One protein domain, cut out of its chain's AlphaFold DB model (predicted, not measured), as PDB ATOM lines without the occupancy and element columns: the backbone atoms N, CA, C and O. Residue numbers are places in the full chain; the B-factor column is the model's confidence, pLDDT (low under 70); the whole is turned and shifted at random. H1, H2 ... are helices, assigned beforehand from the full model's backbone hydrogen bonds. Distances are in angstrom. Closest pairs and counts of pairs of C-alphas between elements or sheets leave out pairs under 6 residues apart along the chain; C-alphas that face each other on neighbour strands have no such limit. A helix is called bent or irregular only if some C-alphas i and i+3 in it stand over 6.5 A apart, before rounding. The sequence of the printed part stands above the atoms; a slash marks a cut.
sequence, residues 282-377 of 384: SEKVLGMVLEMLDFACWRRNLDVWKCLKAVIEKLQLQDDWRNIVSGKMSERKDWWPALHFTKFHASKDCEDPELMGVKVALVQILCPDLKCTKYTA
ATOM      1  N   SER A 282      10.411  25.790  23.346       91.50
ATOM      2  CA  SER A 282      10.495  26.887  22.365       91.50
ATOM      3  C   SER A 282       9.337  27.881  22.492       91.50
ATOM      4  O   SER A 282       9.559  29.088  22.443       91.50
ATOM      5  N   GLU A 283       8.111  27.403  22.716       93.25
ATOM      6  CA  GLU A 283       6.961  28.286  22.950       93.25
ATOM      7  C   GLU A 283       7.110  29.101  24.247       93.25
ATOM      8  O   GLU A 283       6.801  30.295  24.273       93.25
ATOM      9  N   LYS A 284       7.618  28.482  25.322       93.81
ATOM     10  CA  LYS A 284       7.893  29.194  26.581       93.81
ATOM     11  C   LYS A 284       8.939  30.281  26.388       93.81
ATOM     12  O   LYS A 284       8.725  31.394  26.849       93.81
ATOM     13  N   VAL A 285      10.028  29.970  25.684       96.31
ATOM     14  CA  VAL A 285      11.093  30.938  25.401       96.31
ATOM     15  C   VAL A 285      10.561  32.110  24.585       96.31
ATOM     16  O   VAL A 285      10.857  33.250  24.921       96.31
ATOM     17  N   LEU A 286       9.718  31.862  23.578       96.50
ATOM     18  CA  LEU A 286       9.063  32.942  22.839       96.50
ATOM     19  C   LEU A 286       8.275  33.863  23.783       96.50
ATOM     20  O   LEU A 286       8.431  35.078  23.716       96.50
ATOM     21  N   GLY A 287       7.457  33.289  24.672       95.75
ATOM     22  CA  GLY A 287       6.703  34.057  25.664       95.75
ATOM     23  C   GLY A 287       7.608  34.893  26.571       95.75
ATOM     24  O   GLY A 287       7.405  36.095  26.684       95.75
ATOM     25  N   MET A 288       8.647  34.279  27.138       96.00
ATOM     26  CA  MET A 288       9.599  34.948  28.028       96.00
ATOM     27  C   MET A 288      10.340  36.104  27.349       96.00
ATOM     28  O   MET A 288      10.464  37.181  27.918       96.00
ATOM     29  N   VAL A 289      10.841  35.898  26.129       97.50
ATOM     30  CA  VAL A 289      11.592  36.933  25.405       97.50
ATOM     31  C   VAL A 289      10.679  38.101  25.020       97.50
ATOM     32  O   VAL A 289      11.101  39.256  25.078       97.50
ATOM     33  N   LEU A 290       9.417  37.827  24.676       97.31
ATOM     34  CA  LEU A 290       8.421  38.876  24.463       97.31
ATOM     35  C   LEU A 290       8.117  39.632  25.764       97.31
ATOM     36  O   LEU A 290       8.146  40.855  25.749       97.31
ATOM     37  N   GLU A 291       7.926  38.934  26.887       96.94
ATOM     38  CA  GLU A 291       7.744  39.554  28.209       96.94
ATOM     39  C   GLU A 291       8.927  40.442  28.611       96.94
ATOM     40  O   GLU A 291       8.715  41.514  29.169       96.94
ATOM     41  N   MET A 292      10.170  40.062  28.291       97.56
ATOM     42  CA  MET A 292      11.321  40.952  28.474       97.56
ATOM     43  C   MET A 292      11.188  42.220  27.621       97.56
ATOM     44  O   MET A 292      11.388  43.329  28.119       97.56
ATOM     45  N   LEU A 293      10.854  42.071  26.336       97.44
ATOM     46  CA  LEU A 293      10.740  43.192  25.397       97.44
ATOM     47  C   LEU A 293       9.558  44.116  25.696       97.44
ATOM     48  O   LEU A 293       9.618  45.284  25.326       97.44
ATOM     49  N   ASP A 294       8.552  43.658  26.435       96.56
ATOM     50  CA  ASP A 294       7.462  44.509  26.918       96.56
ATOM     51  C   ASP A 294       7.972  45.672  27.800       96.56
ATOM     52  O   ASP A 294       7.310  46.705  27.927       96.56
ATOM     53  N   PHE A 295       9.187  45.561  28.355       95.69
ATOM     54  CA  PHE A 295       9.837  46.617  29.126       95.69
ATOM     55  C   PHE A 295      10.793  47.453  28.266       95.69
ATOM     56  O   PHE A 295      11.698  46.963  27.589       95.69
ATOM     57  N   ALA A 296      10.655  48.777  28.367       93.75
ATOM     58  CA  ALA A 296      11.396  49.731  27.543       93.75
ATOM     59  C   ALA A 296      12.929  49.648  27.677       93.75
ATOM     60  O   ALA A 296      13.628  49.969  26.714       93.75
ATOM     61  N   CYS A 297      13.457  49.214  28.828       93.94
ATOM     62  CA  CYS A 297      14.898  49.060  29.046       93.94
ATOM     63  C   CYS A 297      15.534  48.007  28.119       93.94
ATOM     64  O   CYS A 297      16.694  48.156  27.745       93.94
ATOM     65  N   TRP A 298      14.767  47.012  27.661       97.00
ATOM     66  CA  TRP A 298      15.241  45.960  26.752       97.00
ATOM     67  C   TRP A 298      15.075  46.305  25.270       97.00
ATOM     68  O   TRP A 298      15.585  45.599  24.403       97.00
ATOM     69  N   ARG A 299      14.423  47.427  24.942       95.25
ATOM     70  CA  ARG A 299      14.067  47.817  23.564       95.25
ATOM     71  C   ARG A 299      15.241  47.794  22.586       95.25
ATOM     72  O   ARG A 299      15.030  47.487  21.410       95.25
ATOM     73  N   ARG A 300      16.441  48.164  23.040       95.62
ATOM     74  CA  ARG A 300      17.671  48.216  22.229       95.62
ATOM     75  C   ARG A 300      18.688  47.135  22.604       95.62
ATOM     76  O   ARG A 300      19.799  47.166  22.097       95.62
ATOM     77  N   ASN A 301      18.341  46.202  23.488       97.31
ATOM     78  CA  ASN A 301      19.270  45.148  23.870       97.31
ATOM     79  C   ASN A 301      19.360  44.099  22.754       97.31
ATOM     80  O   ASN A 301      18.404  43.367  22.496       97.31
ATOM     81  N   LEU A 302      20.512  44.040  22.095       96.94
ATOM     82  CA  LEU A 302      20.745  43.174  20.948       96.94
ATOM     83  C   LEU A 302      20.595  41.682  21.271       96.94
ATOM     84  O   LEU A 302      20.033  40.944  20.462       96.94
ATOM     85  N   ASP A 303      21.040  41.240  22.445       97.44
ATOM     86  CA  ASP A 303      21.010  39.828  22.831       97.44
ATOM     87  C   ASP A 303      19.576  39.310  22.982       97.44
ATOM     88  O   ASP A 303      19.265  38.209  22.525       97.44
ATOM     89  N   VAL A 304      18.667  40.133  23.519       97.69
ATOM     90  CA  VAL A 304      17.232  39.807  23.593       97.69
ATOM     91  C   VAL A 304      16.623  39.660  22.200       97.69
ATOM     92  O   VAL A 304      15.911  38.690  21.937       97.69
ATOM     93  N   TRP A 305      16.944  40.560  21.269       98.00
ATOM     94  CA  TRP A 305      16.454  40.467  19.891       98.00
ATOM     95  C   TRP A 305      17.047  39.277  19.129       98.00
ATOM     96  O   TRP A 305      16.324  38.603  18.393       98.00
ATOM     97  N   LYS A 306      18.336  38.970  19.322       97.44
ATOM     98  CA  LYS A 306      18.970  37.762  18.769       97.44
ATOM     99  C   LYS A 306      18.321  36.496  19.323       97.44
ATOM    100  O   LYS A 306      18.044  35.576  18.557       97.44
ATOM    101  N   CYS A 307      18.016  36.467  20.620       97.06
ATOM    102  CA  CYS A 307      17.291  35.365  21.245       97.06
ATOM    103  C   CYS A 307      15.886  35.206  20.641       97.06
ATOM    104  O   CYS A 307      15.508  34.094  20.270       97.06
ATOM    105  N   LEU A 308      15.154  36.315  20.445       97.94
ATOM    106  CA  LEU A 308      13.837  36.310  19.798       97.94
ATOM    107  C   LEU A 308      13.904  35.742  18.375       97.94
ATOM    108  O   LEU A 308      13.072  34.926  17.981       97.94
ATOM    109  N   LYS A 309      14.921  36.148  17.612       97.06
ATOM    110  CA  LYS A 309      15.161  35.628  16.266       97.06
ATOM    111  C   LYS A 309      15.426  34.126  16.284       97.06
ATOM    112  O   LYS A 309      14.735  33.390  15.585       97.06
ATOM    113  N   ALA A 310      16.345  33.672  17.131       95.00
ATOM    114  CA  ALA A 310      16.706  32.263  17.231       95.00
ATOM    115  C   ALA A 310      15.514  31.372  17.627       95.00
ATOM    116  O   ALA A 310      15.340  30.286  17.072       95.00
ATOM    117  N   VAL A 311      14.660  31.816  18.561       95.88
ATOM    118  CA  VAL A 311      13.471  31.037  18.941       95.88
ATOM    119  C   VAL A 311      12.425  31.002  17.827       95.88
ATOM    120  O   VAL A 311      11.835  29.948  17.602       95.88
ATOM    121  N   ILE A 312      12.226  32.099  17.089       95.56
ATOM    122  CA  ILE A 312      11.303  32.132  15.944       95.56
ATOM    123  C   ILE A 312      11.797  31.220  14.819       95.56
ATOM    124  O   ILE A 312      11.011  30.426  14.310       95.56
ATOM    125  N   GLU A 313      13.086  31.264  14.476       93.81
ATOM    126  CA  GLU A 313      13.686  30.369  13.476       93.81
ATOM    127  C   GLU A 313      13.530  28.893  13.876       93.81
ATOM    128  O   GLU A 313      13.152  28.060  13.054       93.81
ATOM    129  N   LYS A 314      13.726  28.559  15.160       91.88
ATOM    130  CA  LYS A 314      13.490  27.198  15.674       91.88
ATOM    131  C   LYS A 314      12.010  26.803  15.608       91.88
ATOM    132  O   LYS A 314      11.700  25.648  15.317       91.88
ATOM    133  N   LEU A 315      11.093  27.733  15.884       93.12
ATOM    134  CA  LEU A 315       9.651  27.490  15.793       93.12
ATOM    135  C   LEU A 315       9.195  27.287  14.348       93.12
ATOM    136  O   LEU A 315       8.353  26.431  14.128       93.12
ATOM    137  N   GLN A 316       9.774  27.988  13.370       93.50
ATOM    138  CA  GLN A 316       9.429  27.855  11.945       93.50
ATOM    139  C   GLN A 316       9.626  26.440  11.375       93.50
ATOM    140  O   GLN A 316       9.070  26.128  10.325       93.50
ATOM    141  N   LEU A 317      10.369  25.577  12.073       90.44
ATOM    142  CA  LEU A 317      10.499  24.150  11.761       90.44
ATOM    143  C   LEU A 317       9.259  23.319  12.154       90.44
ATOM    144  O   LEU A 317       9.234  22.112  11.922       90.44
ATOM    145  N   GLN A 318       8.261  23.927  12.800       88.62
ATOM    146  CA  GLN A 318       7.021  23.294  13.257       88.62
ATOM    147  C   GLN A 318       5.837  23.792  12.423       88.62
ATOM    148  O   GLN A 318       5.790  24.964  12.067       88.62
ATOM    149  N   ASP A 319       4.854  22.935  12.144       86.94
ATOM    150  CA  ASP A 319       3.744  23.275  11.238       86.94
ATOM    151  C   ASP A 319       2.837  24.410  11.762       86.94
ATOM    152  O   ASP A 319       2.281  25.186  10.983       86.94
ATOM    153  N   ASP A 320       2.700  24.550  13.082       91.19
ATOM    154  CA  ASP A 320       1.780  25.472  13.763       91.19
ATOM    155  C   ASP A 320       2.432  26.780  14.246       91.19
ATOM    156  O   ASP A 320       1.796  27.589  14.928       91.19
ATOM    157  N   TRP A 321       3.679  27.046  13.846       93.19
ATOM    158  CA  TRP A 321       4.484  28.166  14.347       93.19
ATOM    159  C   TRP A 321       3.802  29.535  14.232       93.19
ATOM    160  O   TRP A 321       3.913  30.370  15.133       93.19
ATOM    161  N   ARG A 322       3.060  29.771  13.140       93.75
ATOM    162  CA  ARG A 322       2.341  31.034  12.907       93.75
ATOM    163  C   ARG A 322       1.252  31.261  13.947       93.75
ATOM    164  O   ARG A 322       1.079  32.390  14.399       93.75
ATOM    165  N   ASN A 323       0.544  30.200  14.336       93.69
ATOM    166  CA  ASN A 323      -0.512  30.274  15.342       93.69
ATOM    167  C   ASN A 323       0.087  30.545  16.725       93.69
ATOM    168  O   ASN A 323      -0.439  31.380  17.454       93.69
ATOM    169  N   ILE A 324       1.222  29.914  17.045       94.06
ATOM    170  CA  ILE A 324       1.950  30.141  18.300       94.06
ATOM    171  C   ILE A 324       2.385  31.610  18.411       94.06
ATOM    172  O   ILE A 324       2.067  32.287  19.393       94.06
ATOM    173  N   VAL A 325       3.064  32.135  17.383       95.25
ATOM    174  CA  VAL A 325       3.526  33.534  17.360       95.25
ATOM    175  C   VAL A 325       2.346  34.502  17.388       95.25
ATOM    176  O   VAL A 325       2.330  35.426  18.199       95.25
ATOM    177  N   SER A 326       1.325  34.280  16.553       93.69
ATOM    178  CA  SER A 326       0.144  35.145  16.515       93.69
ATOM    179  C   SER A 326      -0.618  35.143  17.840       93.69
ATOM    180  O   SER A 326      -1.084  36.203  18.260       93.69
ATOM    181  N   GLY A 327      -0.696  33.993  18.518       95.00
ATOM    182  CA  GLY A 327      -1.294  33.858  19.841       95.00
ATOM    183  C   GLY A 327      -0.586  34.735  20.870       95.00
ATOM    184  O   GLY A 327      -1.230  35.576  21.493       95.00
ATOM    185  N   LYS A 328       0.745  34.630  20.983       94.38
ATOM    186  CA  LYS A 328       1.540  35.460  21.910       94.38
ATOM    187  C   LYS A 328       1.530  36.948  21.555       94.38
ATOM    188  O   LYS A 328       1.570  37.795  22.445       94.38
ATOM    189  N   MET A 329       1.452  37.284  20.269       95.62
ATOM    190  CA  MET A 329       1.401  38.677  19.816       95.62
ATOM    191  C   MET A 329       0.011  39.310  19.918       95.62
ATOM    192  O   MET A 329      -0.090  40.530  19.846       95.62
ATOM    193  N   SER A 330      -1.059  38.527  20.090       93.69
ATOM    194  CA  SER A 330      -2.437  39.035  20.083       93.69
ATOM    195  C   SER A 330      -2.693  40.120  21.137       93.69
ATOM    196  O   SER A 330      -3.225  41.171  20.797       93.69
ATOM    197  N   GLU A 331      -2.206  39.926  22.364       92.62
ATOM    198  CA  GLU A 331      -2.302  40.883  23.483       92.62
ATOM    199  C   GLU A 331      -1.411  42.131  23.307       92.62
ATOM    200  O   GLU A 331      -1.531  43.116  24.036       92.62
ATOM    201  N   ARG A 332      -0.496  42.095  22.330       95.12
ATOM    202  CA  ARG A 332       0.547  43.105  22.088       95.12
ATOM    203  C   ARG A 332       0.257  44.006  20.886       95.12
ATOM    204  O   ARG A 332       0.940  45.014  20.707       95.12
ATOM    205  N   LYS A 333      -0.743  43.674  20.061       91.06
ATOM    206  CA  LYS A 333      -0.976  44.307  18.748       91.06
ATOM    207  C   LYS A 333      -1.112  45.832  18.803       91.06
ATOM    208  O   LYS A 333      -0.569  46.508  17.933       91.06
ATOM    209  N   ASP A 334      -1.780  46.360  19.825       90.69
ATOM    210  CA  ASP A 334      -2.164  47.778  19.861       90.69
ATOM    211  C   ASP A 334      -1.048  48.717  20.342       90.69
ATOM    212  O   ASP A 334      -1.028  49.896  19.990       90.69
ATOM    213  N   TRP A 335      -0.103  48.217  21.139       93.50
ATOM    214  CA  TRP A 335       0.882  49.058  21.832       93.50
ATOM    215  C   TRP A 335       2.334  48.666  21.539       93.50
ATOM    216  O   TRP A 335       3.207  49.536  21.484       93.50
ATOM    217  N   TRP A 336       2.616  47.387  21.291       95.31
ATOM    218  CA  TRP A 336       3.978  46.885  21.094       95.31
ATOM    219  C   TRP A 336       4.659  47.455  19.835       95.31
ATOM    220  O   TRP A 336       5.827  47.852  19.915       95.31
ATOM    221  N   PRO A 337       3.960  47.654  18.693       93.94
ATOM    222  CA  PRO A 337       4.550  48.354  17.552       93.94
ATOM    223  C   PRO A 337       4.966  49.796  17.868       93.94
ATOM    224  O   PRO A 337       6.032  50.242  17.441       93.94
ATOM    225  N   ALA A 338       4.165  50.523  18.653       93.12
ATOM    226  CA  ALA A 338       4.506  51.872  19.102       93.12
ATOM    227  C   ALA A 338       5.676  51.862  20.102       93.12
ATOM    228  O   ALA A 338       6.483  52.793  20.129       93.12
ATOM    229  N   LEU A 339       5.822  50.784  20.877       94.12
ATOM    230  CA  LEU A 339       6.946  50.603  21.786       94.12
ATOM    231  C   LEU A 339       8.268  50.357  21.041       94.12
ATOM    232  O   LEU A 339       9.291  50.890  21.465       94.12
ATOM    233  N   HIS A 340       8.269  49.611  19.930       94.88
ATOM    234  CA  HIS A 340       9.515  49.145  19.298       94.88
ATOM    235  C   HIS A 340       9.828  49.715  17.910       94.88
ATOM    236  O   HIS A 340      11.005  49.847  17.590       94.88
ATOM    237  N   PHE A 341       8.832  50.107  17.111       94.12
ATOM    238  CA  PHE A 341       9.008  50.333  15.665       94.12
ATOM    239  C   PHE A 341       8.509  51.698  15.163       94.12
ATOM    240  O   PHE A 341       8.017  51.835  14.040       94.12
ATOM    241  N   THR A 342       8.653  52.752  15.966       92.06
ATOM    242  CA  THR A 342       8.364  54.121  15.507       92.06
ATOM    243  C   THR A 342       9.474  54.645  14.597       92.06
ATOM    244  O   THR A 342      10.597  54.142  14.597       92.06
ATOM    245  N   LYS A 343       9.207  55.733  13.862       90.88
ATOM    246  CA  LYS A 343      10.246  56.433  13.084       90.88
ATOM    247  C   LYS A 343      11.409  56.919  13.956       90.88
ATOM    248  O   LYS A 343      12.543  56.946  13.484       90.88
ATOM    249  N   PHE A 344      11.123  57.305  15.201       92.38
ATOM    250  CA  PHE A 344      12.140  57.695  16.174       92.38
ATOM    251  C   PHE A 344      13.012  56.496  16.563       92.38
ATOM    252  O   PHE A 344      14.236  56.597  16.502       92.38
ATOM    253  N   HIS A 345      12.393  55.352  16.875       94.00
ATOM    254  CA  HIS A 345      13.119  54.115  17.179       94.00
ATOM    255  C   HIS A 345      13.967  53.651  15.998       94.00
ATOM    256  O   HIS A 345      15.132  53.346  16.206       94.00
ATOM    257  N   ALA A 346      13.454  53.739  14.767       92.06
ATOM    258  CA  ALA A 346      14.221  53.406  13.567       92.06
ATOM    259  C   ALA A 346      15.512  54.217  13.473       92.06
ATOM    260  O   ALA A 346      16.581  53.662  13.264       92.06
ATOM    261  N   SER A 347      15.430  55.536  13.673       91.56
ATOM    262  CA  SER A 347      16.615  56.395  13.639       91.56
ATOM    263  C   SER A 347      17.635  56.041  14.729       91.56
ATOM    264  O   SER A 347      18.826  56.185  14.490       91.56
ATOM    265  N   LYS A 348      17.183  55.577  15.904       93.38
ATOM    266  CA  LYS A 348      18.064  55.125  16.990       93.38
ATOM    267  C   LYS A 348      18.656  53.747  16.744       93.38
ATOM    268  O   LYS A 348      19.830  53.535  17.014       93.38
ATOM    269  N   ASP A 349      17.874  52.817  16.223       93.38
ATOM    270  CA  ASP A 349      18.364  51.480  15.906       93.38
ATOM    271  C   ASP A 349      19.346  51.508  14.731       93.38
ATOM    272  O   ASP A 349      20.270  50.715  14.726       93.38
ATOM    273  N   CYS A 350      19.246  52.458  13.790       90.50
ATOM    274  CA  CYS A 350      20.246  52.634  12.726       90.50
ATOM    275  C   CYS A 350      21.667  52.952  13.235       90.50
ATOM    276  O   CYS A 350      22.618  52.789  12.473       90.50
ATOM    277  N   GLU A 351      21.824  53.408  14.484       93.81
ATOM    278  CA  GLU A 351      23.139  53.571  15.127       93.81
ATOM    279  C   GLU A 351      23.810  52.202  15.399       93.81
ATOM    280  O   GLU A 351      25.029  52.141  15.532       93.81
ATOM    281  N   ASP A 352      23.029  51.114  15.444       94.75
ATOM    282  CA  ASP A 352      23.467  49.722  15.594       94.75
ATOM    283  C   ASP A 352      22.945  48.878  14.406       94.75
ATOM    284  O   ASP A 352      21.810  48.378  14.421       94.75
ATOM    285  N   PRO A 353      23.756  48.706  13.344       93.62
ATOM    286  CA  PRO A 353      23.338  47.990  12.142       93.62
ATOM    287  C   PRO A 353      22.894  46.546  12.399       93.62
ATOM    288  O   PRO A 353      22.028  46.039  11.682       93.62
ATOM    289  N   GLU A 354      23.457  45.882  13.412       96.12
ATOM    290  CA  GLU A 354      23.114  44.497  13.726       96.12
ATOM    291  C   GLU A 354      21.728  44.419  14.371       96.12
ATOM    292  O   GLU A 354      20.878  43.641  13.925       96.12
ATOM    293  N   LEU A 355      21.455  45.288  15.351       96.06
ATOM    294  CA  LEU A 355      20.128  45.420  15.957       96.06
ATOM    295  C   LEU A 355      19.067  45.763  14.911       96.06
ATOM    296  O   LEU A 355      17.994  45.153  14.890       96.06
ATOM    297  N   MET A 356      19.374  46.720  14.030       94.81
ATOM    298  CA  MET A 356      18.484  47.100  12.939       94.81
ATOM    299  C   MET A 356      18.179  45.899  12.036       94.81
ATOM    300  O   MET A 356      17.013  45.628  11.755       94.81
ATOM    301  N   GLY A 357      19.202  45.137  11.636       94.62
ATOM    302  CA  GLY A 357      19.043  43.948  10.798       94.62
ATOM    303  C   GLY A 357      18.158  42.872  11.435       94.62
ATOM    304  O   GLY A 357      17.270  42.329  10.775       94.62
ATOM    305  N   VAL A 358      18.340  42.593  12.731       96.62
ATOM    306  CA  VAL A 358      17.513  41.617  13.460       96.62
ATOM    307  C   VAL A 358      16.056  42.082  13.551       96.62
ATOM    308  O   VAL A 358      15.141  41.303  13.280       96.62
ATOM    309  N   LYS A 359      15.823  43.357  13.873       95.88
ATOM    310  CA  LYS A 359      14.476  43.935  13.952       95.88
ATOM    311  C   LYS A 359      13.752  43.930  12.607       95.88
ATOM    312  O   LYS A 359      12.577  43.579  12.565       95.88
ATOM    313  N   VAL A 360      14.445  44.268  11.517       94.00
ATOM    314  CA  VAL A 360      13.908  44.204  10.144       94.00
ATOM    315  C   VAL A 360      13.490  42.777   9.783       94.00
ATOM    316  O   VAL A 360      12.401  42.581   9.252       94.00
ATOM    317  N   ALA A 361      14.304  41.771  10.116       93.62
ATOM    318  CA  ALA A 361      13.969  40.371   9.841       93.62
ATOM    319  C   ALA A 361      12.714  39.898  10.601       93.62
ATOM    320  O   ALA A 361      11.971  39.046  10.119       93.62
ATOM    321  N   LEU A 362      12.470  40.455  11.789       95.38
ATOM    322  CA  LEU A 362      11.383  40.038  12.671       95.38
ATOM    323  C   LEU A 362      10.085  40.829  12.502       95.38
ATOM    324  O   LEU A 362       9.016  40.303  12.813       95.38
ATOM    325  N   VAL A 363      10.142  42.073  12.020       93.50
ATOM    326  CA  VAL A 363       8.977  42.974  12.017       93.50
ATOM    327  C   VAL A 363       7.801  42.415  11.215       93.50
ATOM    328  O   VAL A 363       6.670  42.492  11.679       93.50
ATOM    329  N   GLN A 364       8.059  41.780  10.068       90.12
ATOM    330  CA  GLN A 364       7.008  41.190   9.229       90.12
ATOM    331  C   GLN A 364       6.363  39.957   9.865       90.12
ATOM    332  O   GLN A 364       5.207  39.642   9.598       90.12
ATOM    333  N   ILE A 365       7.108  39.261  10.725       93.25
ATOM    334  CA  ILE A 365       6.626  38.077  11.436       93.25
ATOM    335  C   ILE A 365       5.775  38.494  12.640       93.25
ATOM    336  O   ILE A 365       4.705  37.938  12.872       93.25
ATOM    337  N   LEU A 366       6.255  39.473  13.409       93.88
ATOM    338  CA  LEU A 366       5.646  39.896  14.672       93.88
ATOM    339  C   LEU A 366       4.517  40.914  14.482       93.88
ATOM    340  O   LEU A 366       3.577  40.956  15.275       93.88
ATOM    341  N   CYS A 367       4.618  41.764  13.461       91.50
ATOM    342  CA  CYS A 367       3.724  42.892  13.210       91.50
ATOM    343  C   CYS A 367       3.422  43.026  11.702       91.50
ATOM    344  O   CYS A 367       3.796  44.034  11.098       91.50
ATOM    345  N   PRO A 368       2.735  42.048  11.081       86.50
ATOM    346  CA  PRO A 368       2.503  42.027   9.630       86.50
ATOM    347  C   PRO A 368       1.727  43.249   9.108       86.50
ATOM    348  O   PRO A 368       1.914  43.669   7.971       86.50
ATOM    349  N   ASP A 369       0.890  43.867   9.946       85.19
ATOM    350  CA  ASP A 369       0.090  45.042   9.572       85.19
ATOM    351  C   ASP A 369       0.879  46.367   9.639       85.19
ATOM    352  O   ASP A 369       0.370  47.436   9.280       85.19
ATOM    353  N   LEU A 370       2.132  46.335  10.109       83.62
ATOM    354  CA  LEU A 370       2.928  47.533  10.342       83.62
ATOM    355  C   LEU A 370       3.527  48.086   9.041       83.62
ATOM    356  O   LEU A 370       4.456  47.535   8.458       83.62
ATOM    357  N   LYS A 371       3.083  49.281   8.646       72.69
ATOM    358  CA  LYS A 371       3.552  49.988   7.437       72.69
ATOM    359  C   LYS A 371       4.775  50.893   7.674       72.69
ATOM    360  O   LYS A 371       4.891  51.960   7.069       72.69
ATOM    361  N   CYS A 372       5.670  50.537   8.599       67.12
ATOM    362  CA  CYS A 372       6.815  51.385   8.951       67.12
ATOM    363  C   CYS A 372       7.963  51.236   7.939       67.12
ATOM    364  O   CYS A 372       8.835  50.386   8.093       67.12
ATOM    365  N   THR A 373       7.997  52.122   6.936       63.69
ATOM    366  CA  THR A 373       8.908  52.046   5.776       63.69
ATOM    367  C   THR A 373      10.387  51.850   6.113       63.69
ATOM    368  O   THR A 373      11.080  51.152   5.382       63.69
ATOM    369  N   LYS A 374      10.887  52.413   7.223       75.38
ATOM    370  CA  LYS A 374      12.297  52.259   7.619       75.38
ATOM    371  C   LYS A 374      12.661  50.838   8.060       75.38
ATOM    372  O   LYS A 374      13.796  50.436   7.848       75.38
ATOM    373  N   TYR A 375      11.725  50.090   8.646       75.31
ATOM    374  CA  TYR A 375      11.948  48.691   9.028       75.31
ATOM    375  C   TYR A 375      11.471  47.699   7.957       75.31
ATOM    376  O   TYR A 375      11.792  46.522   8.043       75.31
ATOM    377  N   THR A 376      10.718  48.149   6.947       60.06
ATOM    378  CA  THR A 376      10.147  47.278   5.906       60.06
ATOM    379  C   THR A 376      10.837  47.391   4.541       60.06
ATOM    380  O   THR A 376      10.477  46.658   3.629       60.06
ATOM    381  N   ALA A 377      11.828  48.273   4.369       56.03
ATOM    382  CA  ALA A 377      12.524  48.504   3.091       56.03
ATOM    383  C   ALA A 377      13.654  47.493   2.760       56.03
ATOM    384  O   ALA A 377      14.524  47.792   1.948       56.03
TER     385      ALA A 377
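Overview. This is residues 282 to 377 of the 384 residues of the protein "TATA box-binding protein-associated factor RNA polymerase I subunit A isoform X2" of Betta splendens (UniProt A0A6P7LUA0). Look first for three helices whose centres make a triangle in one half of the domain: H1 and H2 fold back on each other as a hairpin, and H3 is beside H1. H6 crosses H2 at a slant and runs on toward the last residues of H3, while the short helices H4, H5 and H7 make the other half. The printed part has 96 residues with seven named helices, H1 to H7 in order along the chain, and no named strand; its class is all helix. It is compact, with a radius of gyration of the C-alphas of 12.5 A, and its C-alphas span 35 by 25 by 24 A.

Along the chain. Find C-alpha 282 at (10.495, 26.887, 22.365); from there H1 runs through residues 282 to 293, 16.6 A from first to last C-alpha. H2, residues 302 to 315, starts at C-alpha 302 at (20.745, 43.174, 20.948) and covers 19.9 A. H3 follows at residues 321 to 330, 14.1 A, then H4 at 336 to 340 and H5 at 343 to 349. H6, residues 353 to 366, covers 19.6 A; it is irregular, with C-alphas 361 and 364 standing 7.0 A apart. H7, residues 373 to 376, ends with C-alpha 376 at (10.147, 47.278, 5.906).

Arrangement. Begin at H6, the hub, which touches four helices. It touches H2 at a steep tilt of 40 degrees, the same way; the closest C-alphas, of Leu 302 and Leu 355, are 5.5 A apart. With residue 366 alone it only just touches H3, with 3 pairs of C-alphas within 8 A, about perpendicular at 86 degrees; the closest are those of Met 329 and Leu 366, 6.8 A. Now look at the hairpin of H1 and H2: they touch at a shallow tilt of 27 degrees, opposite ways, closest at the C-alphas of Val 289 and Leu 308, 6.1 A. With residues 283 to 287 alone H1 touches H3, the same way at a shallow tilt of 31 degrees, closest at the C-alphas of Gly 287 and Lys 328, 6.5 A. H7 touches H6 at the C-alphas of Tyr 375 and Val 360, their closest pair, 5.0 A. H5 and H7 only just touch, with 3 pairs within 8 A, closest at the C-alphas of Ala 346 and Lys 374, 6.4 A. H5 and H6 only just touch, only at the corner, closest at the C-alphas of Asp 349 and Met 356, 5.3 A. H4 touches no helix, but H4 and H6 are near each other, with 5 pairs of C-alphas within 10 A. In H1 to H5 every O i to N i+4 pair is within hydrogen-bond range, in H6 8 of 10 are, and H7 is too short for such a pair.

Size, cuts and confidence. The two C-alphas farthest apart, of Asp 319 and Glu 351, are 36.2 A apart. The printed part has no cut, and no link is long. Mean pLDDT of the printed part is 92.1; look for values under 70 at residues 372 to 373 and 376 to 377.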